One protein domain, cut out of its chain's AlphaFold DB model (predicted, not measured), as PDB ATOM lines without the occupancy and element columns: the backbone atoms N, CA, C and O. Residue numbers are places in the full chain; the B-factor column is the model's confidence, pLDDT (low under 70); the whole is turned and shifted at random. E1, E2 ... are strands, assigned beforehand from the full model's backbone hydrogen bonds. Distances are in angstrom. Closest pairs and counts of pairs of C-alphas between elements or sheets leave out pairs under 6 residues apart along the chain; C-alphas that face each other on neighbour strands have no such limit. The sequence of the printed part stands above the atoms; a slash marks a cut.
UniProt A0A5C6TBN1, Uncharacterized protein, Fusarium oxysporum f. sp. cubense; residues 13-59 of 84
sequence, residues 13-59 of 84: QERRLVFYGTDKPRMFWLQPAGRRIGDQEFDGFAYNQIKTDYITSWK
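Overview. This is residues 13 to 59 of the 84 residues of an uncharacterized protein of Fusarium oxysporum f. sp. cubense (UniProt A0A5C6TBN1). A single two-stranded ribbon folds back on itself at its tip and is bent into a V, with E1 and E6 side by side in one arm and E2 and E5 side by side in the other. The E3 and E4 hairpin sits at an angle at the far end of the second arm, while residues 19 to 25 make a loop at the corner of the V. The printed part has 47 residues with six named strands, E1 to E6 in order along the chain, and no named helix. They form three separate antiparallel sheets of two strands, E1 - E6, E2 - E5 and E3 - E4, in the class all strand. The whole is extended, with a radius of gyration of the C-alphas of 14.9 A, and flat, with spans of 43 by 26 by 12 A.

Arrangement. E1, residues 13 to 18, and E6, residues 53 to 59, are antiparallel neighbours with 153 degrees between their directions. C-alphas 18 and 53 face each other at 4.5 A, and N 15 and O 56 are within hydrogen-bond range at 2.8 A. E2, residues 26 to 31, and E5, residues 45 to 50, are antiparallel neighbours at 164 degrees. C-alphas 26 and 50 face each other at 4.5 A, and N 47 and O 29 are within hydrogen-bond range at 2.8 A. E3, residues 35 to 37, and E4, residues 40 to 42, form a hairpin at 149 degrees. C-alphas 36 and 41 face each other at 4.5 A, and N 42 and O 35 are within hydrogen-bond range at 2.9 A. E4 runs on into E5 across a break of 2 residues, at 55 degrees. Among the pairs that are apart are E1 and E5, E2 and E6, and E3 and E5.

Along the chain. E1 begins at C-alpha 13, at (34.141, -13.353, -91.995), and is 16.1 A long from first to last C-alpha. E2 measures 16.3 A, and E3 and E4 measure 6.6 A and 6.4 A. C-alpha 40, where E4 begins, is at (50.431, 16.563, -91.611). E5 measures 16.9 A. E6, the longest strand with 7 residues, measures 19.6 A and ends at C-alpha 59, at (35.844, -11.957, -86.008).

Size, cuts and confidence. The two C-alphas farthest apart, those of Gly 21 and Asp 39, are 44.8 A apart. The first and last printed C-alphas, those of Gln 13 and Lys 59, are 6.4 A apart. The printed part has no cut. The link from E1 to E2 is short, with 7 residues, and the other four links are tight. The mean pLDDT of the printed part is 77.7, and the model's confidence is under 70 at residue 13 and residues 57 to 59.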
ATOM      1  N   GLN A  13      35.157 -13.099 -90.979       66.81
ATOM      2  CA  GLN A  13      34.141 -13.353 -91.995       66.81
ATOM      3  C   GLN A  13      33.561 -12.030 -92.491       66.81
ATOM      4  O   GLN A  13      33.240 -11.140 -91.696       66.81
ATOM      5  N   GLU A  14      33.429 -11.910 -93.811       72.06
ATOM      6  CA  GLU A  14      32.681 -10.824 -94.433       72.06
ATOM      7  C   GLU A  14      31.192 -10.995 -94.121       72.06
ATOM      8  O   GLU A  14      30.612 -12.062 -94.328       72.06
ATOM      9  N   ARG A  15      30.558  -9.932 -93.629       70.00
ATOM     10  CA  ARG A  15      29.115  -9.873 -93.425       70.00
ATOM     11  C   ARG A  15      28.567  -8.637 -94.119       70.00
ATOM     12  O   ARG A  15      28.936  -7.509 -93.789       70.00
ATOM     13  N   ARG A  16      27.654  -8.856 -95.062       74.75
ATOM     14  CA  ARG A  16      26.880  -7.790 -95.696       74.75
ATOM     15  C   ARG A  16      25.584  -7.584 -94.929       74.75
ATOM     16  O   ARG A  16      24.855  -8.537 -94.663       74.75
ATOM     17  N   LEU A  17      25.306  -6.337 -94.577       73.94
ATOM     18  CA  LEU A  17      24.081  -5.938 -93.903       73.94
ATOM     19  C   LEU A  17      23.328  -4.983 -94.824       73.94
ATOM     20  O   LEU A  17      23.861  -3.953 -95.240       73.94
ATOM     21  N   VAL A  18      22.107  -5.379 -95.172       78.75
ATOM     22  CA  VAL A  18      21.199  -4.632 -96.043       78.75
ATOM     23  C   VAL A  18      19.991  -4.243 -95.211       78.75
ATOM     24  O   VAL A  18      19.396  -5.094 -94.548       78.75
ATOM     25  N   PHE A  19      19.653  -2.959 -95.222       78.12
ATOM     26  CA  PHE A  19      18.540  -2.426 -94.452       78.12
ATOM     27  C   PHE A  19      17.331  -2.215 -95.358       78.12
ATOM     28  O   PHE A  19      17.411  -1.506 -96.361       78.12
ATOM     29  N   TYR A  20      16.207  -2.826 -94.986       72.38
ATOM     30  CA  TYR A  20      14.928  -2.700 -95.677       72.38
ATOM     31  C   TYR A  20      13.963  -1.896 -94.797       72.38
ATOM     32  O   TYR A  20      13.838  -2.185 -93.610       72.38
ATOM     33  N   GLY A  21      13.292  -0.894 -95.371       77.56
ATOM     34  CA  GLY A  21      12.347  -0.022 -94.660       77.56
ATOM     35  C   GLY A  21      12.702   1.467 -94.728       77.56
ATOM     36  O   GLY A  21      13.679   1.870 -95.366       77.56
ATOM     37  N   THR A  22      11.871   2.296 -94.092       72.50
ATOM     38  CA  THR A  22      12.058   3.756 -94.002       72.50
ATOM     39  C   THR A  22      13.128   4.147 -92.984       72.50
ATOM     40  O   THR A  22      13.842   5.125 -93.199       72.50
ATOM     41  N   ASP A  23      13.304   3.339 -91.937       76.19
ATOM     42  CA  ASP A  23      14.271   3.584 -90.867       76.19
ATOM     43  C   ASP A  23      15.645   3.028 -91.236       76.19
ATOM     44  O   ASP A  23      16.059   1.933 -90.852       76.19
ATOM     45  N   LYS A  24      16.361   3.808 -92.045       77.88
ATOM     46  CA  LYS A  24      17.740   3.511 -92.435       77.88
ATOM     47  C   LYS A  24      18.694   3.922 -91.312       77.88
ATOM     48  O   LYS A  24      18.624   5.062 -90.843       77.88
ATOM     49  N   PRO A  25      19.633   3.059 -90.904       76.81
ATOM     50  CA  PRO A  25      20.573   3.404 -89.855       76.81
ATOM     51  C   PRO A  25      21.539   4.487 -90.315       76.81
ATOM     52  O   PRO A  25      21.985   4.550 -91.469       76.81
ATOM     53  N   ARG A  26      21.878   5.342 -89.357       80.94
ATOM     54  CA  ARG A  26      22.820   6.434 -89.528       80.94
ATOM     55  C   ARG A  26      24.162   6.014 -88.949       80.94
ATOM     56  O   ARG A  26      24.262   5.707 -87.765       80.94
ATOM     57  N   MET A  27      25.179   5.965 -89.802       80.06
ATOM     58  CA  MET A  27      26.531   5.599 -89.404       80.06
ATOM     59  C   MET A  27      27.335   6.862 -89.118       80.06
ATOM     60  O   MET A  27      27.378   7.771 -89.950       80.06
ATOM     61  N   PHE A  28      27.985   6.886 -87.958       79.12
ATOM     62  CA  PHE A  28      28.893   7.950 -87.552       79.12
ATOM     63  C   PHE A  28      30.317   7.401 -87.525       79.12
ATOM     64  O   PHE A  28      30.589   6.411 -86.848       79.12
ATOM     65  N   TRP A  29      31.214   8.038 -88.267       78.56
ATOM     66  CA  TRP A  29      32.645   7.762 -88.216       78.56
ATOM     67  C   TRP A  29      33.328   8.924 -87.524       78.56
ATOM     68  O   TRP A  29      33.261  10.052 -88.007       78.56
ATOM     69  N   LEU A  30      33.966   8.644 -86.393       80.19
ATOM     70  CA  LEU A  30      34.745   9.623 -85.656       80.19
ATOM     71  C   LEU A  30      36.223   9.365 -85.937       80.19
ATOM     72  O   LEU A  30      36.748   8.321 -85.545       80.19
ATOM     73  N   GLN A  31      36.893  10.307 -86.596       79.31
ATOM     74  CA  GLN A  31      38.348  10.310 -86.616       79.31
ATOM     75  C   GLN A  31      38.849  11.046 -85.360       79.31
ATOM     76  O   GLN A  31      38.456  12.194 -85.139       79.31
ATOM     77  N   PRO A  32      39.699  10.420 -84.524       76.94
ATOM     78  CA  PRO A  32      40.296  11.102 -83.384       76.94
ATOM     79  C   PRO A  32      41.166  12.279 -83.846       76.94
ATOM     80  O   PRO A  32      41.894  12.150 -84.831       76.94
ATOM     81  N   ALA A  33      41.112  13.392 -83.113       79.44
ATOM     82  CA  ALA A  33      41.966  14.556 -83.345       79.44
ATOM     83  C   ALA A  33      43.434  14.283 -82.979       79.44
ATOM     84  O   ALA A  33      43.726  13.359 -82.214       79.44
ATOM     85  N   GLY A  34      44.350  15.091 -83.520       77.25
ATOM     86  CA  GLY A  34      45.780  15.010 -83.206       77.25
ATOM     87  C   GLY A  34      46.455  13.770 -83.792       77.25
ATOM     88  O   GLY A  34      47.482  13.304 -83.295       77.25
ATOM     89  N   ARG A  35      45.865  13.177 -84.839       76.81
ATOM     90  CA  ARG A  35      46.504  12.091 -85.589       76.81
ATOM     91  C   ARG A  35      47.461  12.707 -86.598       76.81
ATOM     92  O   ARG A  35      47.054  13.498 -87.440       76.81
ATOM     93  N   ARG A  36      48.733  12.320 -86.516       81.81
ATOM     94  CA  ARG A  36      49.779  12.753 -87.443       81.81
ATOM     95  C   ARG A  36      50.053  11.657 -88.470       81.81
ATOM     96  O   ARG A  36      50.329  10.519 -88.090       81.81
ATOM     97  N   ILE A  37      49.971  11.994 -89.754       81.19
ATOM     98  CA  ILE A  37      50.358  11.110 -90.863       81.19
ATOM     99  C   ILE A  37      51.469  11.823 -91.631       81.19
ATOM    100  O   ILE A  37      51.236  12.843 -92.277       81.19
ATOM    101  N   GLY A  38      52.696  11.308 -91.517       86.19
ATOM    102  CA  GLY A  38      53.889  12.003 -92.002       86.19
ATOM    103  C   GLY A  38      54.080  13.332 -91.267       86.19
ATOM    104  O   GLY A  38      54.209  13.352 -90.041       86.19
ATOM    105  N   ASP A  39      54.041  14.431 -92.015       91.06
ATOM    106  CA  ASP A  39      54.189  15.792 -91.484       91.06
ATOM    107  C   ASP A  39      52.875  16.574 -91.401       91.06
ATOM    108  O   ASP A  39      52.874  17.725 -90.975       91.06
ATOM    109  N   GLN A  40      51.748  15.954 -91.764       81.81
ATOM    110  CA  GLN A  40      50.431  16.563 -91.611       81.81
ATOM    111  C   GLN A  40      49.774  16.135 -90.302       81.81
ATOM    112  O   GLN A  40      49.676  14.943 -89.987       81.81
ATOM    113  N   GLU A  41      49.304  17.130 -89.559       85.00
ATOM    114  CA  GLU A  41      48.421  16.963 -88.413       85.00
ATOM    115  C   GLU A  41      46.970  17.068 -88.880       85.00
ATOM    116  O   GLU A  41      46.602  17.990 -89.608       85.00
ATOM    117  N   PHE A  42      46.160  16.086 -88.492       79.50
ATOM    118  CA  PHE A  42      44.746  16.041 -88.824       79.50
ATOM    119  C   PHE A  42      43.916  16.384 -87.592       79.50
ATOM    120  O   PHE A  42      43.990  15.704 -86.559       79.50
ATOM    121  N   ASP A  43      43.069  17.398 -87.746       79.44
ATOM    122  CA  ASP A  43      41.997  17.671 -86.803       79.44
ATOM    123  C   ASP A  43      40.991  16.517 -86.772       79.44
ATOM    124  O   ASP A  43      40.825  15.744 -87.724       79.44
ATOM    125  N   GLY A  44      40.312  16.390 -85.635       80.44
ATOM    126  CA  GLY A  44      39.244  15.414 -85.488       80.44
ATOM    127  C   GLY A  44      38.073  15.805 -86.375       80.44
ATOM    128  O   GLY A  44      37.587  16.931 -86.306       80.44
ATOM    129  N   PHE A  45      37.587  14.867 -87.180       80.25
ATOM    130  CA  PHE A  45      36.384  15.072 -87.973       80.25
ATOM    131  C   PHE A  45      35.377  13.959 -87.727       80.25
ATOM    132  O   PHE A  45      35.721  12.810 -87.435       80.25
ATOM    133  N   ALA A  46      34.104  14.322 -87.854       79.44
ATOM    134  CA  ALA A  46      32.988  13.401 -87.770       79.44
ATOM    135  C   ALA A  46      32.314  13.310 -89.139       79.44
ATOM    136  O   ALA A  46      31.917  14.320 -89.717       79.44
ATOM    137  N   TYR A  47      32.165  12.091 -89.646       78.50
ATOM    138  CA  TYR A  47      31.402  11.819 -90.854       78.50
ATOM    139  C   TYR A  47      30.078  11.153 -90.491       78.50
ATOM    140  O   TYR A  47      30.038  10.235 -89.671       78.50
ATOM    141  N   ASN A  48      28.991  11.619 -91.099       83.50
ATOM    142  CA  ASN A  48      27.637  11.132 -90.864       83.50
ATOM    143  C   ASN A  48      26.996  10.776 -92.206       83.50
ATOM    144  O   ASN A  48      26.855  11.637 -93.073       83.50
ATOM    145  N   GLN A  49      26.583   9.520 -92.361       82.94
ATOM    146  CA  GLN A  49      25.920   9.055 -93.572       82.94
ATOM    147  C   GLN A  49      24.796   8.074 -93.248       82.94
ATOM    148  O   GLN A  49      24.946   7.166 -92.428       82.94
ATOM    149  N   ILE A  50      23.664   8.239 -93.930       82.62
ATOM    150  CA  ILE A  50      22.579   7.255 -93.935       82.62
ATOM    151  C   ILE A  50      23.009   6.107 -94.850       82.62
ATOM    152  O   ILE A  50      23.287   6.343 -96.027       82.62
ATOM    153  N   LYS A  51      23.069   4.877 -94.331       79.00
ATOM    154  CA  LYS A  51      23.478   3.706 -95.118       79.00
ATOM    155  C   LYS A  51      22.288   2.822 -95.477       79.00
ATOM    156  O   LYS A  51      21.505   2.436 -94.617       79.00
ATOM    157  N   THR A  52      22.177   2.488 -96.760       80.19
ATOM    158  CA  THR A  52      21.251   1.467 -97.284       80.19
ATOM    159  C   THR A  52      21.833   0.068 -97.152       80.19
ATOM    160  O   THR A  52      21.126  -0.888 -96.843       80.19
ATOM    161  N   ASP A  53      23.142  -0.039 -97.342       75.69
ATOM    162  CA  ASP A  53      23.909  -1.260 -97.211       75.69
ATOM    163  C   ASP A  53      25.330  -0.957 -96.728       75.69
ATOM    164  O   ASP A  53      25.887   0.125 -96.941       75.69
ATOM    165  N   TYR A  54      25.919  -1.913 -96.018       76.81
ATOM    166  CA  TYR A  54      27.329  -1.864 -95.658       76.81
ATOM    167  C   TYR A  54      27.914  -3.264 -95.526       76.81
ATOM    168  O   TYR A  54      27.219  -4.235 -95.214       76.81
ATOM    169  N   ILE A  55      29.214  -3.349 -95.782       77.56
ATOM    170  CA  ILE A  55      30.008  -4.563 -95.633       77.56
ATOM    171  C   ILE A  55      30.911  -4.359 -94.423       77.56
ATOM    172  O   ILE A  55      31.516  -3.300 -94.260       77.56
ATOM    173  N   THR A  56      30.972  -5.362 -93.558       74.00
ATOM    174  CA  THR A  56      31.795  -5.345 -92.350       74.00
ATOM    175  C   THR A  56      32.458  -6.701 -92.166       74.00
ATOM    176  O   THR A  56      31.832  -7.736 -92.380       74.00
ATOM    177  N   SER A  57      33.719  -6.708 -91.746       68.75
ATOM    178  CA  SER A  57      34.429  -7.924 -91.357       68.75
ATOM    179  C   SER A  57      34.355  -8.070 -89.840       68.75
ATOM    180  O   SER A  57      34.786  -7.193 -89.096       68.75
ATOM    181  N   TRP A  58      33.759  -9.159 -89.356       66.81
ATOM    182  CA  TRP A  58      33.735  -9.464 -87.922       66.81
ATOM    183  C   TRP A  58      34.562 -10.716 -87.664       66.81
ATOM    184  O   TRP A  58      34.490 -11.693 -88.413       66.81
ATOM    185  N   LYS A  59      35.335 -10.707 -86.575       63.47
ATOM    186  CA  LYS A  59      35.844 -11.957 -86.008       63.47
ATOM    187  C   LYS A  59      34.642 -12.736 -85.488       63.47
ATOM    188  O   LYS A  59      33.798 -12.169 -84.794       63.47
TER     189      LYS A  59